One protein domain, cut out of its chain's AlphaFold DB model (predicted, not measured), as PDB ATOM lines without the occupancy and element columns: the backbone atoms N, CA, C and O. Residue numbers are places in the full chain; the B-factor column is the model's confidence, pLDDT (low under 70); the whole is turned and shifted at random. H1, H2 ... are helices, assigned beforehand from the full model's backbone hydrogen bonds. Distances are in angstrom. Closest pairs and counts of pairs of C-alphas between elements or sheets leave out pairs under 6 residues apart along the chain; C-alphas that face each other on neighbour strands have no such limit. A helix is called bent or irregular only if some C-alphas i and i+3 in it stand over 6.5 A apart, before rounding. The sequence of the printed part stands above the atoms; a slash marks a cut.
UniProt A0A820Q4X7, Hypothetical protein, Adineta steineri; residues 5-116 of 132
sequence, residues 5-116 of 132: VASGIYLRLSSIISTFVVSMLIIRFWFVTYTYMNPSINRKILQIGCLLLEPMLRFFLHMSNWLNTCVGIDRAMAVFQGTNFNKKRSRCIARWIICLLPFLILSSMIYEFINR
ATOM      1  N   VAL A   5     -34.787  34.911  55.928       55.97
ATOM      2  CA  VAL A   5     -33.426  34.337  55.859       55.97
ATOM      3  C   VAL A   5     -33.171  33.497  54.601       55.97
ATOM      4  O   VAL A   5     -32.135  33.678  53.975       55.97
ATOM      5  N   ALA A   6     -34.092  32.612  54.203       56.72
ATOM      6  CA  ALA A   6     -33.923  31.790  52.994       56.72
ATOM      7  C   ALA A   6     -34.224  32.600  51.722       56.72
ATOM      8  O   ALA A   6     -33.362  32.737  50.857       56.72
ATOM      9  N   SER A   7     -35.384  33.270  51.679       64.44
ATOM     10  CA  SER A   7     -35.754  34.181  50.584       64.44
ATOM     11  C   SER A   7     -34.727  35.292  50.348       64.44
ATOM     12  O   SER A   7     -34.587  35.727  49.211       64.44
ATOM     13  N   GLY A   8     -34.011  35.752  51.381       68.44
ATOM     14  CA  GLY A   8     -33.000  36.804  51.241       68.44
ATOM     15  C   GLY A   8     -31.747  36.354  50.482       68.44
ATOM     16  O   GLY A   8     -31.189  37.132  49.715       68.44
ATOM     17  N   ILE A   9     -31.325  35.095  50.652       71.06
ATOM     18  CA  ILE A   9     -30.150  34.539  49.962       71.06
ATOM     19  C   ILE A   9     -30.456  34.356  48.472       71.06
ATOM     20  O   ILE A   9     -29.676  34.795  47.631       71.06
ATOM     21  N   TYR A  10     -31.621  33.785  48.151       70.56
ATOM     22  CA  TYR A  10     -32.067  33.646  46.765       70.56
ATOM     23  C   TYR A  10     -32.291  34.999  46.084       70.56
ATOM     24  O   TYR A  10     -31.890  35.154  44.936       70.56
ATOM     25  N   LEU A  11     -32.857  35.997  46.783       70.06
ATOM     26  CA  LEU A  11     -33.014  37.347  46.223       70.06
ATOM     27  C   LEU A  11     -31.662  37.964  45.862       70.06
ATOM     28  O   LEU A  11     -31.516  38.549  44.794       70.06
ATOM     29  N   ARG A  12     -30.672  37.830  46.750       75.94
ATOM     30  CA  ARG A  12     -29.339  38.397  46.527       75.94
ATOM     31  C   ARG A  12     -28.676  37.763  45.301       75.94
ATOM     32  O   ARG A  12     -28.153  38.484  44.460       75.94
ATOM     33  N   LEU A  13     -28.759  36.440  45.164       78.31
ATOM     34  CA  LEU A  13     -28.250  35.721  43.991       78.31
ATOM     35  C   LEU A  13     -29.013  36.057  42.708       78.31
ATOM     36  O   LEU A  13     -28.386  36.328  41.692       78.31
ATOM     37  N   SER A  14     -30.344  36.094  42.756       80.50
ATOM     38  CA  SER A  14     -31.181  36.458  41.607       80.50
ATOM     39  C   SER A  14     -30.891  37.881  41.122       80.50
ATOM     40  O   SER A  14     -30.793  38.106  39.916       80.50
ATOM     41  N   SER A  15     -30.655  38.822  42.040       83.06
ATOM     42  CA  SER A  15     -30.247  40.182  41.686       83.06
ATOM     43  C   SER A  15     -28.867  40.209  41.033       83.06
ATOM     44  O   SER A  15     -28.716  40.869  40.015       83.06
ATOM     45  N   ILE A  16     -27.878  39.478  41.565       85.25
ATOM     46  CA  ILE A  16     -26.531  39.399  40.968       85.25
ATOM     47  C   ILE A  16     -26.599  38.812  39.555       85.25
ATOM     48  O   ILE A  16     -26.012  39.368  38.630       85.25
ATOM     49  N   ILE A  17     -27.345  37.717  39.379       84.12
ATOM     50  CA  ILE A  17     -27.533  37.065  38.077       84.12
ATOM     51  C   ILE A  17     -28.218  38.019  37.101       84.12
ATOM     52  O   ILE A  17     -27.749  38.176  35.980       84.12
ATOM     53  N   SER A  18     -29.279  38.704  37.531       82.31
ATOM     54  CA  SER A  18     -29.976  39.692  36.700       82.31
ATOM     55  C   SER A  18     -29.050  40.827  36.263       82.31
ATOM     56  O   SER A  18     -29.041  41.184  35.088       82.31
ATOM     57  N   THR A  19     -28.214  41.343  37.165       86.06
ATOM     58  CA  THR A  19     -27.201  42.350  36.821       86.06
ATOM     59  C   THR A  19     -26.218  41.823  35.776       86.06
ATOM     60  O   THR A  19     -25.893  42.537  34.831       86.06
ATOM     61  N   PHE A  20     -25.788  40.565  35.901       82.94
ATOM     62  CA  PHE A  20     -24.908  39.911  34.928       82.94
ATOM     63  C   PHE A  20     -25.574  39.716  33.556       82.94
ATOM     64  O   PHE A  20     -24.943  39.918  32.524       82.94
ATOM     65  N   VAL A  21     -26.860  39.360  33.524       83.25
ATOM     66  CA  VAL A  21     -27.632  39.259  32.273       83.25
ATOM     67  C   VAL A  21     -27.688  40.617  31.577       83.25
ATOM     68  O   VAL A  21     -27.396  40.714  30.388       83.25
ATOM     69  N   VAL A  22     -28.041  41.671  32.315       86.75
ATOM     70  CA  VAL A  22     -28.163  43.025  31.761       86.75
ATOM     71  C   VAL A  22     -26.814  43.531  31.251       86.75
ATOM     72  O   VAL A  22     -26.756  44.073  30.149       86.75
ATOM     73  N   SER A  23     -25.720  43.313  31.986       87.56
ATOM     74  CA  SER A  23     -24.389  43.706  31.514       87.56
ATOM     75  C   SER A  23     -23.997  42.969  30.229       87.56
ATOM     76  O   SER A  23     -23.522  43.603  29.290       87.56
ATOM     77  N   MET A  24     -24.276  41.666  30.127       82.38
ATOM     78  CA  MET A  24     -24.024  40.882  28.910       82.38
ATOM     79  C   MET A  24     -24.856  41.362  27.715       82.38
ATOM     80  O   MET A  24     -24.346  41.427  26.596       82.38
ATOM     81  N   LEU A  25     -26.114  41.756  27.935       79.94
ATOM     82  CA  LEU A  25     -26.961  42.348  26.892       79.94
ATOM     83  C   LEU A  25     -26.409  43.687  26.396       79.94
ATOM     84  O   LEU A  25     -26.391  43.934  25.191       79.94
ATOM     85  N   ILE A  26     -25.921  44.527  27.309       87.88
ATOM     86  CA  ILE A  26     -25.286  45.803  26.966       87.88
ATOM     87  C   ILE A  26     -24.017  45.555  26.144       87.88
ATOM     88  O   ILE A  26     -23.841  46.169  25.094       87.88
ATOM     89  N   ILE A  27     -23.163  44.614  26.561       84.88
ATOM     90  CA  ILE A  27     -21.953  44.237  25.813       84.88
ATOM     91  C   ILE A  27     -22.321  43.751  24.408       84.88
ATOM     92  O   ILE A  27     -21.718  44.197  23.434       84.88
ATOM     93  N   ARG A  28     -23.346  42.897  24.281       81.69
ATOM     94  CA  ARG A  28     -23.857  42.438  22.980       81.69
ATOM     95  C   ARG A  28     -24.271  43.610  22.096       81.69
ATOM     96  O   ARG A  28     -23.916  43.647  20.920       81.69
ATOM     97  N   PHE A  29     -25.015  44.559  22.655       82.31
ATOM     98  CA  PHE A  29     -25.498  45.727  21.927       82.31
ATOM     99  C   PHE A  29     -24.346  46.600  21.416       82.31
ATOM    100  O   PHE A  29     -24.308  46.950  20.233       82.31
ATOM    101  N   TRP A  30     -23.368  46.890  22.276       83.12
ATOM    102  CA  TRP A  30     -22.177  47.643  21.888       83.12
ATOM    103  C   TRP A  30     -21.356  46.911  20.833       83.12
ATOM    104  O   TRP A  30     -20.893  47.533  19.886       83.12
ATOM    105  N   PHE A  31     -21.228  45.591  20.947       79.31
ATOM    106  CA  PHE A  31     -20.487  44.774  19.994       79.31
ATOM    107  C   PHE A  31     -21.104  44.797  18.591       79.31
ATOM    108  O   PHE A  31     -20.400  45.005  17.601       79.31
ATOM    109  N   VAL A  32     -22.430  44.655  18.503       78.12
ATOM    110  CA  VAL A  32     -23.169  44.771  17.235       78.12
ATOM    111  C   VAL A  32     -23.013  46.176  16.653       78.12
ATOM    112  O   VAL A  32     -22.676  46.320  15.479       78.12
ATOM    113  N   THR A  33     -23.181  47.210  17.481       80.62
ATOM    114  CA  THR A  33     -23.047  48.616  17.064       80.62
ATOM    115  C   THR A  33     -21.640  48.922  16.547       80.62
ATOM    116  O   THR A  33     -21.472  49.554  15.507       80.62
ATOM    117  N   TYR A  34     -20.616  48.417  17.235       77.19
ATOM    118  CA  TYR A  34     -19.219  48.601  16.858       77.19
ATOM    119  C   TYR A  34     -18.883  47.886  15.543       77.19
ATOM    120  O   TYR A  34     -18.188  48.451  14.701       77.19
ATOM    121  N   THR A  35     -19.442  46.691  15.329       73.81
ATOM    122  CA  THR A  35     -19.295  45.934  14.074       73.81
ATOM    123  C   THR A  35     -19.972  46.633  12.902       73.81
ATOM    124  O   THR A  35     -19.420  46.661  11.805       73.81
ATOM    125  N   TYR A  36     -21.138  47.241  13.130       76.50
ATOM    126  CA  TYR A  36     -21.833  48.023  12.112       76.50
ATOM    127  C   TYR A  36     -21.034  49.266  11.688       76.50
ATOM    128  O   TYR A  36     -20.972  49.581  10.503       76.50
ATOM    129  N   MET A  37     -20.390  49.956  12.638       80.38
ATOM    130  CA  MET A  37     -19.584  51.148  12.344       80.38
ATOM    131  C   MET A  37     -18.197  50.835  11.765       80.38
ATOM    132  O   MET A  37     -17.652  51.658  11.035       80.38
ATOM    133  N   ASN A  38     -17.617  49.671  12.070       72.44
ATOM    134  CA  ASN A  38     -16.277  49.288  11.626       72.44
ATOM    135  C   ASN A  38     -16.301  47.930  10.902       72.44
ATOM    136  O   ASN A  38     -16.008  46.898  11.511       72.44
ATOM    137  N   PRO A  39     -16.578  47.901   9.583       68.12
ATOM    138  CA  PRO A  39     -16.601  46.660   8.802       68.12
ATOM    139  C   PRO A  39     -15.227  45.970   8.679       68.12
ATOM    140  O   PRO A  39     -15.151  44.836   8.210       68.12
ATOM    141  N   SER A  40     -14.143  46.617   9.125       70.06
ATOM    142  CA  SER A  40     -12.770  46.084   9.127       70.06
ATOM    143  C   SER A  40     -12.444  45.173  10.322       70.06
ATOM    144  O   SER A  40     -11.300  44.739  10.465       70.06
ATOM    145  N   ILE A  41     -13.407  44.888  11.207       68.38
ATOM    146  CA  ILE A  41     -13.185  44.004  12.360       68.38
ATOM    147  C   ILE A  41     -12.911  42.573  11.903       68.38
ATOM    148  O   ILE A  41     -13.560  42.012  11.020       68.38
ATOM    149  N   ASN A  42     -11.940  41.956  12.571       70.31
ATOM    150  CA  ASN A  42     -11.507  40.606  12.280       70.31
ATOM    151  C   ASN A  42     -12.646  39.597  12.535       70.31
ATOM    152  O   ASN A  42     -13.134  39.460  13.660       70.31
ATOM    153  N   ARG A  43     -13.046  38.857  11.494       67.50
ATOM    154  CA  ARG A  43     -14.194  37.923  11.511       67.50
ATOM    155  C   ARG A  43     -14.121  36.881  12.629       67.50
ATOM    156  O   ARG A  43     -15.150  36.508  13.179       67.50
ATOM    157  N   LYS A  44     -12.909  36.471  13.017       65.94
ATOM    158  CA  LYS A  44     -12.682  35.517  14.115       65.94
ATOM    159  C   LYS A  44     -13.124  36.060  15.479       65.94
ATOM    160  O   LYS A  44     -13.659  35.312  16.288       65.94
ATOM    161  N   ILE A  45     -12.940  37.359  15.731       68.25
ATOM    162  CA  ILE A  45     -13.354  38.002  16.992       68.25
ATOM    163  C   ILE A  45     -14.884  38.083  17.050       68.25
ATOM    164  O   ILE A  45     -15.480  37.784  18.082       68.25
ATOM    165  N   LEU A  46     -15.514  38.410  15.915       68.88
ATOM    166  CA  LEU A  46     -16.969  38.393  15.747       68.88
ATOM    167  C   LEU A  46     -17.555  36.995  16.006       68.88
ATOM    168  O   LEU A  46     -18.505  36.862  16.776       68.88
ATOM    169  N   GLN A  47     -16.942  35.958  15.426       68.19
ATOM    170  CA  GLN A  47     -17.333  34.557  15.612       68.19
ATOM    171  C   GLN A  47     -17.216  34.101  17.068       68.19
ATOM    172  O   GLN A  47     -18.181  33.571  17.611       68.19
ATOM    173  N   ILE A  48     -16.074  34.340  17.719       68.56
ATOM    174  CA  ILE A  48     -15.857  33.944  19.119       68.56
ATOM    175  C   ILE A  48     -16.839  34.662  20.045       68.56
ATOM    176  O   ILE A  48     -17.446  34.028  20.907       68.56
ATOM    177  N   GLY A  49     -17.029  35.972  19.851       71.19
ATOM    178  CA  GLY A  49     -17.986  36.751  20.630       71.19
ATOM    179  C   GLY A  49     -19.397  36.185  20.507       71.19
ATOM    180  O   GLY A  49     -20.082  36.021  21.509       71.19
ATOM    181  N   CYS A  50     -19.809  35.809  19.301       70.44
ATOM    182  CA  CYS A  50     -21.137  35.261  19.081       70.44
ATOM    183  C   CYS A  50     -21.320  33.838  19.631       70.44
ATOM    184  O   CYS A  50     -22.311  33.562  20.308       70.44
ATOM    185  N   LEU A  51     -20.333  32.963  19.412       69.19
ATOM    186  CA  LEU A  51     -20.338  31.586  19.910       69.19
ATOM    187  C   LEU A  51     -20.327  31.533  21.443       69.19
ATOM    188  O   LEU A  51     -20.864  30.595  22.015       69.19
ATOM    189  N   LEU A  52     -19.735  32.527  22.114       72.31
ATOM    190  CA  LEU A  52     -19.638  32.570  23.572       72.31
ATOM    191  C   LEU A  52     -20.795  33.338  24.233       72.31
ATOM    192  O   LEU A  52     -21.358  32.855  25.217       72.31
ATOM    193  N   LEU A  53     -21.171  34.519  23.717       75.94
ATOM    194  CA  LEU A  53     -22.215  35.344  24.342       75.94
ATOM    195  C   LEU A  53     -23.582  34.665  24.304       75.94
ATOM    196  O   LEU A  53     -24.357  34.806  25.248       75.94
ATOM    197  N   GLU A  54     -23.904  33.965  23.220       74.88
ATOM    198  CA  GLU A  54     -25.226  33.377  23.041       74.88
ATOM    199  C   GLU A  54     -25.526  32.241  24.041       74.88
ATOM    200  O   GLU A  54     -26.544  32.333  24.741       74.88
ATOM    201  N   PRO A  55     -24.661  31.222  24.210       74.12
ATOM    202  CA  PRO A  55     -24.845  30.217  25.253       74.12
ATOM    203  C   PRO A  55     -24.675  30.795  26.661       74.12
ATOM    204  O   PRO A  55     -25.421  30.401  27.555       74.12
ATOM    205  N   MET A  56     -23.779  31.772  26.881       78.62
ATOM    206  CA  MET A  56     -23.683  32.434  28.189       78.62
ATOM    207  C   MET A  56     -24.988  33.131  28.575       78.62
ATOM    208  O   MET A  56     -25.465  32.977  29.700       78.62
ATOM    209  N   LEU A  57     -25.602  33.869  27.650       80.19
ATOM    210  CA  LEU A  57     -26.865  34.553  27.907       80.19
ATOM    211  C   LEU A  57     -27.980  33.551  28.232       80.19
ATOM    212  O   LEU A  57     -28.718  33.754  29.197       80.19
ATOM    213  N   ARG A  58     -28.076  32.446  27.477       82.81
ATOM    214  CA  ARG A  58     -29.029  31.362  27.773       82.81
ATOM    215  C   ARG A  58     -28.782  30.756  29.148       82.81
ATOM    216  O   ARG A  58     -29.732  30.592  29.910       82.81
ATOM    217  N   PHE A  59     -27.528  30.479  29.496       82.38
ATOM    218  CA  PHE A  59     -27.152  29.943  30.800       82.38
ATOM    219  C   PHE A  59     -27.645  30.839  31.945       82.38
ATOM    220  O   PHE A  59     -28.339  30.369  32.851       82.38
ATOM    221  N   PHE A  60     -27.357  32.143  31.887       81.25
ATOM    222  CA  PHE A  60     -27.790  33.076  32.930       81.25
ATOM    223  C   PHE A  60     -29.316  33.247  32.986       81.25
ATOM    224  O   PHE A  60     -29.875  33.353  34.080       81.25
ATOM    225  N   LEU A  61     -30.008  33.225  31.841       83.75
ATOM    226  CA  LEU A  61     -31.474  33.257  31.791       83.75
ATOM    227  C   LEU A  61     -32.095  32.011  32.434       83.75
ATOM    228  O   LEU A  61     -33.002  32.139  33.257       83.75
ATOM    229  N   HIS A  62     -31.579  30.819  32.121       85.12
ATOM    230  CA  HIS A  62     -32.030  29.579  32.750       85.12
ATOM    231  C   HIS A  62     -31.792  29.603  34.258       85.12
ATOM    232  O   HIS A  62     -32.714  29.306  35.017       85.12
ATOM    233  N   MET A  63     -30.605  30.028  34.700       82.69
ATOM    234  CA  MET A  63     -30.306  30.207  36.121       82.69
ATOM    235  C   MET A  63     -31.323  31.137  36.790       82.69
ATOM    236  O   MET A  63     -31.907  30.776  37.810       82.69
ATOM    237  N   SER A  64     -31.592  32.305  36.200       84.50
ATOM    238  CA  SER A  64     -32.564  33.267  36.734       84.50
ATOM    239  C   SER A  64     -33.966  32.660  36.881       84.50
ATOM    240  O   SER A  64     -34.581  32.769  37.946       84.50
ATOM    241  N   ASN A  65     -34.440  31.949  35.853       85.75
ATOM    242  CA  ASN A  65     -35.757  31.318  35.865       85.75
ATOM    243  C   ASN A  65     -35.867  30.238  36.955       85.75
ATOM    244  O   ASN A  65     -36.802  30.255  37.754       85.75
ATOM    245  N   TRP A  66     -34.871  29.353  37.051       86.19
ATOM    246  CA  TRP A  66     -34.826  28.311  38.077       86.19
ATOM    247  C   TRP A  66     -34.765  28.884  39.498       86.19
ATOM    248  O   TRP A  66     -35.483  28.406  40.378       86.19
ATOM    249  N   LEU A  67     -33.975  29.939  39.732       82.19
ATOM    250  CA  LEU A  67     -33.943  30.622  41.029       82.19
ATOM    251  C   LEU A  67     -35.313  31.198  41.405       82.19
ATOM    252  O   LEU A  67     -35.719  31.085  42.563       82.19
ATOM    253  N   ASN A  68     -36.037  31.783  40.447       84.56
ATOM    254  CA  ASN A  68     -37.375  32.317  40.692       84.56
ATOM    255  C   ASN A  68     -38.366  31.203  41.080       84.56
ATOM    256  O   ASN A  68     -39.116  31.344  42.050       84.56
ATOM    257  N   THR A  69     -38.302  30.050  40.406       86.19
ATOM    258  CA  THR A  69     -39.082  28.857  40.772       86.19
ATOM    259  C   THR A  69     -38.731  28.357  42.177       86.19
ATOM    260  O   THR A  69     -39.633  28.090  42.973       86.19
ATOM    261  N   CYS A  70     -37.444  28.297  42.541       81.00
ATOM    262  CA  CYS A  70     -37.012  27.911  43.889       81.00
ATOM    263  C   CYS A  70     -37.548  28.858  44.976       81.00
ATOM    264  O   CYS A  70     -37.956  28.393  46.041       81.00
ATOM    265  N   VAL A  71     -37.604  30.171  44.714       81.31
ATOM    266  CA  VAL A  71     -38.220  31.144  45.636       81.31
ATOM    267  C   VAL A  71     -39.715  30.873  45.796       81.31
ATOM    268  O   VAL A  71     -40.223  30.924  46.917       81.31
ATOM    269  N   GLY A  72     -40.419  30.561  44.703       84.00
ATOM    270  CA  GLY A  72     -41.832  30.176  44.738       84.00
ATOM    271  C   GLY A  72     -42.079  28.944  45.612       84.00
ATOM    272  O   GLY A  72     -42.943  28.974  46.489       84.00
ATOM    273  N   ILE A  73     -41.264  27.898  45.439       82.88
ATOM    274  CA  ILE A  73     -41.349  26.654  46.220       82.88
ATOM    275  C   ILE A  73     -41.063  26.905  47.704       82.88
ATOM    276  O   ILE A  73     -41.822  26.440  48.552       82.88
ATOM    277  N   ASP A  74     -40.014  27.664  48.044       79.88
ATOM    278  CA  ASP A  74     -39.692  27.978  49.446       79.88
ATOM    279  C   ASP A  74     -40.847  28.745  50.117       79.88
ATOM    280  O   ASP A  74     -41.207  28.456  51.260       79.88
ATOM    281  N   ARG A  75     -41.515  29.652  49.383       79.38
ATOM    282  CA  ARG A  75     -42.716  30.346  49.877       79.38
ATOM    283  C   ARG A  75     -43.913  29.417  50.043       79.38
ATOM    284  O   ARG A  75     -44.591  29.520  51.063       79.38
ATOM    285  N   ALA A  76     -44.158  28.513  49.097       84.06
ATOM    286  CA  ALA A  76     -45.229  27.526  49.205       84.06
ATOM    287  C   ALA A  76     -45.008  26.589  50.404       84.06
ATOM    288  O   ALA A  76     -45.911  26.399  51.215       84.06
ATOM    289  N   MET A  77     -43.784  26.083  50.588       77.25
ATOM    290  CA  MET A  77     -43.418  25.249  51.738       77.25
ATOM    291  C   MET A  77     -43.545  25.996  53.065       77.25
ATOM    292  O   MET A  77     -43.991  25.413  54.048       77.25
ATOM    293  N   ALA A  78     -43.181  27.280  53.108       74.31
ATOM    294  CA  ALA A  78     -43.337  28.095  54.309       74.31
ATOM    295  C   ALA A  78     -44.812  28.286  54.700       74.31
ATOM    296  O   ALA A  78     -45.123  28.302  55.889       74.31
ATOM    297  N   VAL A  79     -45.715  28.414  53.720       80.81
ATOM    298  CA  VAL A  79     -47.166  28.460  53.968       80.81
ATOM    299  C   VAL A  79     -47.677  27.089  54.413       80.81
ATOM    300  O   VAL A  79     -48.394  27.010  55.405       80.81
ATOM    301  N   PHE A  80     -47.259  26.013  53.740       79.38
ATOM    302  CA  PHE A  80     -47.724  24.653  54.021       79.38
ATOM    303  C   PHE A  80     -47.266  24.123  55.388       79.38
ATOM    304  O   PHE A  80     -48.037  23.496  56.105       79.38
ATOM    305  N   GLN A  81     -46.014  24.380  55.777       76.12
ATOM    306  CA  GLN A  81     -45.450  23.887  57.043       76.12
ATOM    307  C   GLN A  81     -45.728  24.808  58.240       76.12
ATOM    308  O   GLN A  81     -45.487  24.407  59.380       76.12
ATOM    309  N   GLY A  82     -46.206  26.036  58.008       74.50
ATOM    310  CA  GLY A  82     -46.574  26.984  59.059       74.50
ATOM    311  C   GLY A  82     -45.487  27.167  60.130       74.50
ATOM    312  O   GLY A  82     -44.408  27.706  59.871       74.50
ATOM    313  N   THR A  83     -45.775  26.730  61.359       68.25
ATOM    314  CA  THR A  83     -44.898  26.870  62.538       68.25
ATOM    315  C   THR A  83     -43.766  25.841  62.605       68.25
ATOM    316  O   THR A  83     -42.764  26.100  63.269       68.25
ATOM    317  N   ASN A  84     -43.869  24.721  61.882       68.44
ATOM    318  CA  ASN A  84     -42.881  23.633  61.893       68.44
ATOM    319  C   ASN A  84     -41.735  23.832  60.881       68.44
ATOM    320  O   ASN A  84     -40.910  22.943  60.661       68.44
ATOM    321  N   PHE A  85     -41.656  25.007  60.246       68.25
ATOM    322  CA  PHE A  85     -40.667  25.279  59.209       68.25
ATOM    323  C   PHE A  85     -39.233  25.338  59.763       68.25
ATOM    324  O   PHE A  85     -38.805  26.308  60.405       68.25
ATOM    325  N   ASN A  86     -38.441  24.312  59.445       69.19
ATOM    326  CA  ASN A  86     -37.050  24.221  59.871       69.19
ATOM    327  C   ASN A  86     -36.109  25.044  58.965       69.19
ATOM    328  O   ASN A  86     -35.592  24.583  57.944       69.19
ATOM    329  N   LYS A  87     -35.803  26.269  59.406       69.69
ATOM    330  CA  LYS A  87     -34.915  27.226  58.714       69.69
ATOM    331  C   LYS A  87     -33.478  26.738  58.498       69.69
ATOM    332  O   LYS A  87     -32.792  27.264  57.620       69.69
ATOM    333  N   LYS A  88     -32.971  25.820  59.332       69.94
ATOM    334  CA  LYS A  88     -31.618  25.256  59.156       69.94
ATOM    335  C   LYS A  88     -31.595  24.320  57.949       69.94
ATOM    336  O   LYS A  88     -30.685  24.416  57.130       69.94
ATOM    337  N   ARG A  89     -32.638  23.496  57.798       69.56
ATOM    338  CA  ARG A  89     -32.784  22.566  56.674       69.56
ATOM    339  C   ARG A  89     -32.974  23.306  55.347       69.56
ATOM    340  O   ARG A  89     -32.238  23.020  54.411       69.56
ATOM    341  N   SER A  90     -33.849  24.317  55.295       71.12
ATOM    342  CA  SER A  90     -34.049  25.141  54.082       71.12
ATOM    343  C   SER A  90     -32.757  25.853  53.639       71.12
ATOM    344  O   SER A  90     -32.416  25.814  52.463       71.12
ATOM    345  N   ARG A  91     -31.949  26.396  54.565       72.62
ATOM    346  CA  ARG A  91     -30.641  26.992  54.211       72.62
ATOM    347  C   ARG A  91     -29.640  25.987  53.643       72.62
ATOM    348  O   ARG A  91     -28.889  26.343  52.739       72.62
ATOM    349  N   CYS A  92     -29.603  24.769  54.179       75.56
ATOM    350  CA  CYS A  92     -28.708  23.728  53.679       75.56
ATOM    351  C   CYS A  92     -29.109  23.307  52.258       75.56
ATOM    352  O   CYS A  92     -28.272  23.299  51.358       75.56
ATOM    353  N   ILE A  93     -30.409  23.076  52.045       74.44
ATOM    354  CA  ILE A  93     -30.975  22.747  50.732       74.44
ATOM    355  C   ILE A  93     -30.719  23.881  49.736       74.44
ATOM    356  O   ILE A  93     -30.269  23.620  48.629       74.44
ATOM    357  N   ALA A  94     -30.914  25.140  50.139       75.62
ATOM    358  CA  ALA A  94     -30.648  26.290  49.283       75.62
ATOM    359  C   ALA A  94     -29.199  26.335  48.808       75.62
ATOM    360  O   ALA A  94     -28.942  26.521  47.623       75.62
ATOM    361  N   ARG A  95     -28.247  26.119  49.720       78.69
ATOM    362  CA  ARG A  95     -26.820  26.114  49.387       78.69
ATOM    363  C   ARG A  95     -26.478  24.990  48.401       78.69
ATOM    364  O   ARG A  95     -25.732  25.231  47.462       78.69
ATOM    365  N   TRP A  96     -27.074  23.810  48.573       80.56
ATOM    366  CA  TRP A  96     -26.941  22.695  47.631       80.56
ATOM    367  C   TRP A  96     -27.552  22.999  46.263       80.56
ATOM    368  O   TRP A  96     -26.896  22.783  45.252       80.56
ATOM    369  N   ILE A  97     -28.769  23.549  46.225       80.88
ATOM    370  CA  ILE A  97     -29.463  23.930  44.988       80.88
ATOM    371  C   ILE A  97     -28.652  24.968  44.211       80.88
ATOM    372  O   ILE A  97     -28.468  24.809  43.012       80.88
ATOM    373  N   ILE A  98     -28.113  25.986  44.889       81.12
ATOM    374  CA  ILE A  98     -27.284  27.032  44.271       81.12
ATOM    375  C   ILE A  98     -26.015  26.450  43.640       81.12
ATOM    376  O   ILE A  98     -25.588  26.940  42.600       81.12
ATOM    377  N   CYS A  99     -25.422  25.416  44.242       80.75
ATOM    378  CA  CYS A  99     -24.254  24.744  43.676       80.75
ATOM    379  C   CYS A  99     -24.623  23.754  42.562       80.75
ATOM    380  O   CYS A  99     -23.919  23.694  41.564       80.75
ATOM    381  N   LEU A 100     -25.710  22.990  42.696       84.94
ATOM    382  CA  LEU A 100     -26.102  21.960  41.725       84.94
ATOM    383  C   LEU A 100     -26.714  22.538  40.443       84.94
ATOM    384  O   LEU A 100     -26.438  22.034  39.357       84.94
ATOM    385  N   LEU A 101     -27.523  23.597  40.550       84.56
ATOM    386  CA  LEU A 101     -28.166  24.255  39.407       84.56
ATOM    387  C   LEU A 101     -27.204  24.628  38.271       84.56
ATOM    388  O   LEU A 101     -27.468  24.233  37.135       84.56
ATOM    389  N   PRO A 102     -26.095  25.347  38.526       82.75
ATOM    390  CA  PRO A 102     -25.175  25.721  37.462       82.75
ATOM    391  C   PRO A 102     -24.531  24.495  36.808       82.75
ATOM    392  O   PRO A 102     -24.376  24.492  35.592       82.75
ATOM    393  N   PHE A 103     -24.231  23.433  37.563       85.25
ATOM    394  CA  PHE A 103     -23.700  22.188  36.996       85.25
ATOM    395  C   PHE A 103     -24.699  21.495  36.061       85.25
ATOM    396  O   PHE A 103     -24.311  21.075  34.975       85.25
ATOM    397  N   LEU A 104     -25.977  21.415  36.443       84.50
ATOM    398  CA  LEU A 104     -27.029  20.802  35.620       84.50
ATOM    399  C   LEU A 104     -27.308  21.591  34.335       84.50
ATOM    400  O   LEU A 104     -27.564  21.016  33.277       84.50
ATOM    401  N   ILE A 105     -27.268  22.921  34.414       82.75
ATOM    402  CA  ILE A 105     -27.475  23.766  33.236       82.75
ATOM    403  C   ILE A 105     -26.242  23.698  32.330       82.75
ATOM    404  O   ILE A 105     -26.404  23.581  31.119       82.75
ATOM    405  N   LEU A 106     -25.023  23.701  32.885       81.50
ATOM    406  CA  LEU A 106     -23.796  23.509  32.106       81.50
ATOM    407  C   LEU A 106     -23.785  22.158  31.393       81.50
ATOM    408  O   LEU A 106     -23.480  22.125  30.210       81.50
ATOM    409  N   SER A 107     -24.151  21.062  32.062       81.62
ATOM    410  CA  SER A 107     -24.192  19.743  31.416       81.62
ATOM    411  C   SER A 107     -25.226  19.685  30.290       81.62
ATOM    412  O   SER A 107     -24.935  19.138  29.229       81.62
ATOM    413  N   SER A 108     -26.394  20.308  30.481       79.06
ATOM    414  CA  SER A 108     -27.429  20.408  29.443       79.06
ATOM    415  C   SER A 108     -26.950  21.239  28.247       79.06
ATOM    416  O   SER A 108     -27.111  20.830  27.103       79.06
ATOM    417  N   MET A 109     -26.294  22.373  28.511       71.00
ATOM    418  CA  MET A 109     -25.720  23.238  27.476       71.00
ATOM    419  C   MET A 109     -24.567  22.553  26.739       71.00
ATOM    420  O   MET A 109     -24.456  22.702  25.533       71.00
ATOM    421  N   ILE A 110     -23.722  21.793  27.441       71.06
ATOM    422  CA  ILE A 110     -22.621  21.025  26.847       71.06
ATOM    423  C   ILE A 110     -23.169  19.932  25.934       71.06
ATOM    424  O   ILE A 110     -22.649  19.758  24.841       71.06
ATOM    425  N   TYR A 111     -24.229  19.228  26.340       70.94
ATOM    426  CA  TYR A 111     -24.882  18.245  25.478       70.94
ATOM    427  C   TYR A 111     -25.418  18.902  24.198       70.94
ATOM    428  O   TYR A 111     -25.151  18.430  23.098       70.94
ATOM    429  N   GLU A 112     -26.089  20.047  24.335       64.31
ATOM    430  CA  GLU A 112     -26.614  20.821  23.205       64.31
ATOM    431  C   GLU A 112     -25.497  21.429  22.327       64.31
ATOM    432  O   GLU A 112     -25.672  21.569  21.120       64.31
ATOM    433  N   PHE A 113     -24.339  21.756  22.913       61.78
ATOM    434  CA  PHE A 113     -23.165  22.301  22.221       61.78
ATOM    435  C   PHE A 113     -22.370  21.222  21.477       61.78
ATOM    436  O   PHE A 113     -21.959  21.451  20.350       61.78
ATOM    437  N   ILE A 114     -22.177  20.046  22.082       64.19
ATOM    438  CA  ILE A 114     -21.471  18.910  21.466       64.19
ATOM    439  C   ILE A 114     -22.291  18.328  20.312       64.19
ATOM    440  O   ILE A 114     -21.723  17.933  19.302       64.19
ATOM    441  N   ASN A 115     -23.619  18.289  20.448       58.59
ATOM    442  CA  ASN A 115     -24.509  17.758  19.416       58.59
ATOM    443  C   ASN A 115     -24.866  18.794  18.330       58.59
ATOM    444  O   ASN A 115     -25.607  18.475  17.399       58.59
ATOM    445  N   ARG A 116     -24.370  20.036  18.450       52.84
ATOM    446  CA  ARG A 116     -24.402  21.058  17.397       52.84
ATOM    447  C   ARG A 116     -23.114  20.962  16.584       52.84
ATOM    448  O   ARG A 116     -22.102  21.558  16.942       52.84
TER     449      ARG A 116
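AT A GLANCE: This is residues 5 to 116 of the 132 residues of the protein "Hypothetical protein" of Adineta steineri (UniProt A0A820Q4X7). Three long helices run up and down as a loose, rod-shaped bundle, H2 between H1 and H3, which meet near one end and spread apart toward the other. The 112 printed residues hold H1, H2, H3 and no named strand: all helix. The radius of gyration of the C-alphas is 18.7 A, the spans 65 by 29 by 17 A.

HOW THE PARTS SIT: H1, residues 6 to 37, and H2, residues 43 to 84, form a hairpin at a shallow tilt of 19 degrees; their closest C-alphas, Ser 14 and Ser 64, are 6.0 A apart. H3, residues 87 to 114, forms another with H2, touching its residues 55 to 74 alone, closest at C-alphas Phe 59 and Ile 105, 6.6 A. H1 touches H3 with residues 6 to 10 alone, closest at C-alphas Ala 6 and Arg 91, 5.9 A. Every O i to N i+4 pair is within hydrogen-bond range in H1, 35 of 38 in H2, 22 of 24 in H3.

IN THESE COORDINATES: H1 starts at C-alpha 6 (-33.923, 31.790, 52.994) and is 47.3 A long. H2, 59.7 A, is irregular: C-alphas 80 and 83 are 9.2 A apart. H3, 40.5 A, ends at C-alpha 114 (-21.471, 18.910, 21.466).

THE WHOLE: The farthest C-alphas, Ser 40 and Thr 83, are 65.2 A apart. The printed part has no cut; both links are tight. Twenty-five residues are under pLDDT 70, among them 43 to 48.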